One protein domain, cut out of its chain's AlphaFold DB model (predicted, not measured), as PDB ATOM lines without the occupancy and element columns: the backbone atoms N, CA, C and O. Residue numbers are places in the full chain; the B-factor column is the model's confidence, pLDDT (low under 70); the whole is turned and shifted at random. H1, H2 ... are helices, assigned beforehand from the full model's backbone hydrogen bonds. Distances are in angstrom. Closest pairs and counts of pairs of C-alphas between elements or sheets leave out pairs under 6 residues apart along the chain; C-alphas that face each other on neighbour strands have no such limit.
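This is residues 110 to 154 and 177 to 183 of the 301 residues of an uncharacterized protein of Fibularhizoctonia sp. CBS 109695 (UniProt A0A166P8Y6). One long, straight helix, H2, makes the length of the domain; the extended residues 110 to 116 run alongside it towards its first turns, and the single turn of H1 and a tight link then fold the chain back into it. Residues 177 to 183 form a separate short piece near the first printed residues, and residues 149 to 154 of H2 stick out. The printed part has 52 residues with two named helices, H1 then H2, and no named strand: all helix, loose, with a radius of gyration of the C-alphas of 13.8 A and spans of 44 by 19 by 17 A.

Look first at H2, residues 126 to 154, where every O i to N i+4 pair is within hydrogen-bond range. H1, residues 117 to 120, is too short for such a pair, and its one O i to N i+3 pair is not within range. The two are close but not clearly touching; their closest C-alphas, Trp 117 and Thr 129, are 7.3 A apart.

Find C-alpha 126 at (136.799, 145.059, 167.253); from there H2 runs 42.1 A to C-alpha 154 at (176.047, 153.667, 154.526). H1 begins at C-alpha 117, (144.167, 138.222, 168.421).

The C-alphas farthest apart, Val 125 and Ser 154, are 44.0 A apart. Residues 155 to 176 are not printed; C-alphas 154 and 177 are 18.6 A apart across the cut. The model's pLDDT is under 70 at residues 151 to 154 and 177 to 183.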
ATOM      1  N   ARG A 110     162.929 139.632 161.243       76.88
ATOM      2  CA  ARG A 110     162.813 141.054 160.890       76.88
ATOM      3  C   ARG A 110     161.742 141.265 159.823       76.88
ATOM      4  O   ARG A 110     161.509 140.394 158.988       76.88
ATOM      5  N   ASN A 111     161.136 142.453 159.827       78.88
ATOM      6  CA  ASN A 111     160.099 142.863 158.873       78.88
ATOM      7  C   ASN A 111     158.848 141.956 158.882       78.88
ATOM      8  O   ASN A 111     158.077 141.937 157.923       78.88
ATOM      9  N   ALA A 112     158.630 141.221 159.976       84.00
ATOM     10  CA  ALA A 112     157.434 140.435 160.228       84.00
ATOM     11  C   ALA A 112     156.749 140.951 161.496       84.00
ATOM     12  O   ALA A 112     157.366 141.091 162.548       84.00
ATOM     13  N   TYR A 113     155.454 141.229 161.394       87.38
ATOM     14  CA  TYR A 113     154.682 141.849 162.465       87.38
ATOM     15  C   TYR A 113     153.378 141.093 162.670       87.38
ATOM     16  O   TYR A 113     152.826 140.499 161.742       87.38
ATOM     17  N   THR A 114     152.841 141.165 163.884       90.00
ATOM     18  CA  THR A 114     151.546 140.574 164.221       90.00
ATOM     19  C   THR A 114     150.645 141.623 164.860       90.00
ATOM     20  O   THR A 114     151.108 142.508 165.573       90.00
ATOM     21  N   SER A 115     149.342 141.539 164.595       92.75
ATOM     22  CA  SER A 115     148.324 142.388 165.218       92.75
ATOM     23  C   SER A 115     147.064 141.580 165.544       92.75
ATOM     24  O   SER A 115     146.906 140.421 165.148       92.75
ATOM     25  N   GLY A 116     146.161 142.176 166.317       92.94
ATOM     26  CA  GLY A 116     144.902 141.577 166.733       92.94
ATOM     27  C   GLY A 116     145.075 140.383 167.670       92.94
ATOM     28  O   GLY A 116     145.926 140.383 168.557       92.94
ATOM     29  N   TRP A 117     144.220 139.370 167.509       92.12
ATOM     30  CA  TRP A 117     144.167 138.222 168.421       92.12
ATOM     31  C   TRP A 117     145.401 137.322 168.368       92.12
ATOM     32  O   TRP A 117     145.689 136.647 169.351       92.12
ATOM     33  N   VAL A 118     146.136 137.324 167.253       88.38
ATOM     34  CA  VAL A 118     147.408 136.596 167.162       88.38
ATOM     35  C   VAL A 118     148.451 137.226 168.090       88.38
ATOM     36  O   VAL A 118     149.176 136.501 168.756       88.38
ATOM     37  N   ALA A 119     148.477 138.559 168.196       87.69
ATOM     38  CA  ALA A 119     149.437 139.279 169.034       87.69
ATOM     39  C   ALA A 119     149.012 139.370 170.513       87.69
ATOM     40  O   ALA A 119     149.832 139.208 171.410       87.69
ATOM     41  N   MET A 120     147.732 139.642 170.785       88.12
ATOM     42  CA  MET A 120     147.237 139.941 172.144       88.12
ATOM     43  C   MET A 120     146.469 138.781 172.803       88.12
ATOM     44  O   MET A 120     145.944 138.922 173.912       88.12
ATOM     45  N   GLY A 121     146.357 137.642 172.115       89.69
ATOM     46  CA  GLY A 121     145.439 136.559 172.468       89.69
ATOM     47  C   GLY A 121     143.986 136.865 172.085       89.69
ATOM     48  O   GLY A 121     143.629 137.994 171.741       89.69
ATOM     49  N   ALA A 122     143.118 135.850 172.155       91.75
ATOM     50  CA  ALA A 122     141.708 135.945 171.761       91.75
ATOM     51  C   ALA A 122     140.844 136.707 172.782       91.75
ATOM     52  O   ALA A 122     139.961 136.150 173.440       91.75
ATOM     53  N   ARG A 123     141.155 137.991 172.967       91.31
ATOM     54  CA  ARG A 123     140.561 138.887 173.960       91.31
ATOM     55  C   ARG A 123     140.307 140.252 173.323       91.31
ATOM     56  O   ARG A 123     141.013 140.668 172.407       91.31
ATOM     57  N   GLY A 124     139.313 140.967 173.843       91.12
ATOM     58  CA  GLY A 124     138.951 142.300 173.362       91.12
ATOM     59  C   GLY A 124     137.935 142.299 172.216       91.12
ATOM     60  O   GLY A 124     137.591 141.265 171.648       91.12
ATOM     61  N   VAL A 125     137.424 143.492 171.918       94.81
ATOM     62  CA  VAL A 125     136.428 143.768 170.872       94.81
ATOM     63  C   VAL A 125     137.089 144.353 169.618       94.81
ATOM     64  O   VAL A 125     138.262 144.726 169.641       94.81
ATOM     65  N   ILE A 126     136.320 144.510 168.537       94.31
ATOM     66  CA  ILE A 126     136.799 145.059 167.253       94.31
ATOM     67  C   ILE A 126     137.540 146.392 167.440       94.31
ATOM     68  O   ILE A 126     138.595 146.591 166.847       94.31
ATOM     69  N   ALA A 127     137.051 147.276 168.316       95.00
ATOM     70  CA  ALA A 127     137.708 148.555 168.590       95.00
ATOM     71  C   ALA A 127     139.110 148.397 169.213       95.00
ATOM     72  O   ALA A 127     140.034 149.102 168.821       95.00
ATOM     73  N   SER A 128     139.302 147.451 170.141       94.44
ATOM     74  CA  SER A 128     140.636 147.177 170.699       94.44
ATOM     75  C   SER A 128     141.571 146.536 169.673       94.44
ATOM     76  O   SER A 128     142.750 146.871 169.636       94.44
ATOM     77  N   THR A 129     141.048 145.670 168.798       96.00
ATOM     78  CA  THR A 129     141.815 145.111 167.676       96.00
ATOM     79  C   THR A 129     142.256 146.205 166.706       96.00
ATOM     80  O   THR A 129     143.408 146.213 166.289       96.00
ATOM     81  N   MET A 130     141.368 147.153 166.397       96.19
ATOM     82  CA  MET A 130     141.659 148.294 165.529       96.19
ATOM     83  C   MET A 130     142.791 149.162 166.092       96.19
ATOM     84  O   MET A 130     143.754 149.431 165.385       96.19
ATOM     85  N   MET A 131     142.719 149.548 167.370       95.94
ATOM     86  CA  MET A 131     143.766 150.374 167.984       95.94
ATOM     87  C   MET A 131     145.115 149.653 168.055       95.94
ATOM     88  O   MET A 131     146.151 150.264 167.809       95.94
ATOM     89  N   ASN A 132     145.115 148.348 168.338       96.19
ATOM     90  CA  ASN A 132     146.341 147.555 168.280       96.19
ATOM     91  C   ASN A 132     146.930 147.510 166.861       96.19
ATOM     92  O   ASN A 132     148.137 147.671 166.710       96.19
ATOM     93  N   ALA A 133     146.097 147.336 165.832       95.88
ATOM     94  CA  ALA A 133     146.557 147.332 164.448       95.88
ATOM     95  C   ALA A 133     147.183 148.675 164.038       95.88
ATOM     96  O   ALA A 133     148.190 148.672 163.337       95.88
ATOM     97  N   TYR A 134     146.641 149.804 164.507       97.19
ATOM     98  CA  TYR A 134     147.255 151.118 164.280       97.19
ATOM     99  C   TYR A 134     148.617 151.252 164.954       97.19
ATOM    100  O   TYR A 134     149.567 151.638 164.286       97.19
ATOM    101  N   GLY A 135     148.750 150.840 166.218       96.50
ATOM    102  CA  GLY A 135     150.053 150.863 166.890       96.50
ATOM    103  C   GLY A 135     151.108 150.017 166.168       96.50
ATOM    104  O   GLY A 135     152.249 150.441 166.028       96.50
ATOM    105  N   VAL A 136     150.718 148.850 165.641       95.12
ATOM    106  CA  VAL A 136     151.611 148.004 164.833       95.12
ATOM    107  C   VAL A 136     151.977 148.679 163.507       95.12
ATOM    108  O   VAL A 136     153.130 148.607 163.093       95.12
ATOM    109  N   ALA A 137     151.030 149.355 162.852       94.69
ATOM    110  CA  ALA A 137     151.307 150.113 161.633       94.69
ATOM    111  C   ALA A 137     152.284 151.275 161.887       94.69
ATOM    112  O   ALA A 137     153.188 151.487 161.083       94.69
ATOM    113  N   ASP A 138     152.159 151.978 163.015       94.56
ATOM    114  CA  ASP A 138     153.108 153.026 163.405       94.56
ATOM    115  C   ASP A 138     154.519 152.454 163.622       94.56
ATOM    116  O   ASP A 138     155.498 153.049 163.171       94.56
ATOM    117  N   THR A 139     154.638 151.269 164.238       92.31
ATOM    118  CA  THR A 139     155.924 150.558 164.359       92.31
ATOM    119  C   THR A 139     156.501 150.188 162.993       92.31
ATOM    120  O   THR A 139     157.670 150.464 162.743       92.31
ATOM    121  N   MET A 140     155.689 149.637 162.082       89.69
ATOM    122  CA  MET A 140     156.132 149.322 160.717       89.69
ATOM    123  C   MET A 140     156.676 150.560 159.996       89.69
ATOM    124  O   MET A 140     157.719 150.497 159.352       89.69
ATOM    125  N   LEU A 141     155.969 151.691 160.092       88.50
ATOM    126  CA  LEU A 141     156.387 152.941 159.458       88.50
ATOM    127  C   LEU A 141     157.683 153.488 160.070       88.50
ATOM    128  O   LEU A 141     158.532 153.984 159.328       88.50
ATOM    129  N   GLY A 142     157.849 153.371 161.391       89.12
ATOM    130  CA  GLY A 142     159.091 153.716 162.084       89.12
ATOM    131  C   GLY A 142     160.275 152.876 161.603       89.12
ATOM    132  O   GLY A 142     161.280 153.430 161.167       89.12
ATOM    133  N   ASP A 143     160.116 151.553 161.574       86.75
ATOM    134  CA  ASP A 143     161.177 150.630 161.157       86.75
ATOM    135  C   ASP A 143     161.609 150.863 159.700       86.75
ATOM    136  O   ASP A 143     162.799 150.806 159.386       86.75
ATOM    137  N   VAL A 144     160.663 151.160 158.801       84.69
ATOM    138  CA  VAL A 144     160.963 151.501 157.399       84.69
ATOM    139  C   VAL A 144     161.738 152.819 157.300       84.69
ATOM    140  O   VAL A 144     162.685 152.918 156.516       84.69
ATOM    141  N   ALA A 145     161.370 153.832 158.089       84.69
ATOM    142  CA  ALA A 145     162.076 155.111 158.108       84.69
ATOM    143  C   ALA A 145     163.520 154.961 158.628       84.69
ATOM    144  O   ALA A 145     164.451 155.506 158.027       84.69
ATOM    145  N   ASP A 146     163.720 154.164 159.678       84.12
ATOM    146  CA  ASP A 146     165.038 153.876 160.255       84.12
ATOM    147  C   ASP A 146     165.927 153.063 159.300       84.12
ATOM    148  O   ASP A 146     167.137 153.310 159.190       84.12
ATOM    149  N   GLN A 147     165.335 152.130 158.548       78.75
ATOM    150  CA  GLN A 147     166.023 151.397 157.482       78.75
ATOM    151  C   GLN A 147     166.467 152.337 156.354       78.75
ATOM    152  O   GLN A 147     167.626 152.289 155.934       78.75
ATOM    153  N   ALA A 148     165.594 153.245 155.904       76.44
ATOM    154  CA  ALA A 148     165.927 154.228 154.872       76.44
ATOM    155  C   ALA A 148     167.044 155.195 155.317       76.44
ATOM    156  O   ALA A 148     167.943 155.527 154.533       76.44
ATOM    157  N   ALA A 149     167.033 155.614 156.585       76.06
ATOM    158  CA  ALA A 149     168.090 156.440 157.167       76.06
ATOM    159  C   ALA A 149     169.434 155.692 157.247       76.06
ATOM    160  O   ALA A 149     170.477 156.243 156.892       76.06
ATOM    161  N   SER A 150     169.412 154.414 157.632       74.69
ATOM    162  CA  SER A 150     170.608 153.562 157.720       74.69
ATOM    163  C   SER A 150     171.209 153.238 156.340       74.69
ATOM    164  O   SER A 150     172.433 153.216 156.176       74.69
ATOM    165  N   ALA A 151     170.371 153.056 155.315       68.69
ATOM    166  CA  ALA A 151     170.805 152.903 153.923       68.69
ATOM    167  C   ALA A 151     171.435 154.196 153.361       68.69
ATOM    168  O   ALA A 151     172.419 154.167 152.620       68.69
ATOM    169  N   SER A 152     170.923 155.357 153.776       61.78
ATOM    170  CA  SER A 152     171.478 156.658 153.379       61.78
ATOM    171  C   SER A 152     172.816 156.956 154.074       61.78
ATOM    172  O   SER A 152     173.724 157.510 153.457       61.78
ATOM    173  N   ALA A 153     172.987 156.541 155.333       58.59
ATOM    174  CA  ALA A 153     174.234 156.717 156.081       58.59
ATOM    175  C   ALA A 153     175.378 155.811 155.581       58.59
ATOM    176  O   ALA A 153     176.535 156.228 155.571       58.59
ATOM    177  N   SER A 154     175.065 154.600 155.108       53.00
ATOM    178  CA  SER A 154     176.047 153.667 154.526       53.00
ATOM    179  C   SER A 154     176.534 154.073 153.127       53.00
ATOM    180  O   SER A 154     177.610 153.650 152.706       53.00
ATOM    181  N   GLN A 177     165.921 136.651 155.402       52.31
ATOM    182  CA  GLN A 177     165.863 138.095 155.215       52.31
ATOM    183  C   GLN A 177     164.705 138.407 154.264       52.31
ATOM    184  O   GLN A 177     164.833 138.302 153.045       52.31
ATOM    185  N   LEU A 178     163.541 138.760 154.822       59.22
ATOM    186  CA  LEU A 178     162.459 139.349 154.030       59.22
ATOM    187  C   LEU A 178     162.969 140.637 153.360       59.22
ATOM    188  O   LEU A 178     163.714 141.408 153.969       59.22
ATOM    189  N   SER A 179     162.563 140.858 152.105       57.47
ATOM    190  CA  SER A 179     162.981 142.001 151.288       57.47
ATOM    191  C   SER A 179     162.837 143.332 152.039       57.47
ATOM    192  O   SER A 179     161.799 143.601 152.637       57.47
ATOM    193  N   GLN A 180     163.869 144.175 151.964       57.53
ATOM    194  CA  GLN A 180     163.973 145.461 152.679       57.53
ATOM    195  C   GLN A 180     163.003 146.544 152.166       57.53
ATOM    196  O   GLN A 180     162.862 147.593 152.784       57.53
ATOM    197  N   ALA A 181     162.330 146.311 151.035       56.25
ATOM    198  CA  ALA A 181     161.337 147.218 150.471       56.25
ATOM    199  C   ALA A 181     160.074 146.445 150.051       56.25
ATOM    200  O   ALA A 181     160.191 145.305 149.580       56.25
ATOM    201  N   PRO A 182     158.871 147.039 150.189       57.78
ATOM    202  CA  PRO A 182     157.658 146.475 149.617       57.78
ATOM    203  C   PRO A 182     157.822 146.377 148.095       57.78
ATOM    204  O   PRO A 182     158.228 147.358 147.473       57.78
ATOM    205  N   PRO A 183     157.519 145.235 147.466       62.97
ATOM    206  CA  PRO A 183     157.608 145.136 146.019       62.97
ATOM    207  C   PRO A 183     156.489 145.966 145.366       62.97
ATOM    208  O   PRO A 183     155.321 145.847 145.740       62.97
TER     209      PRO A 183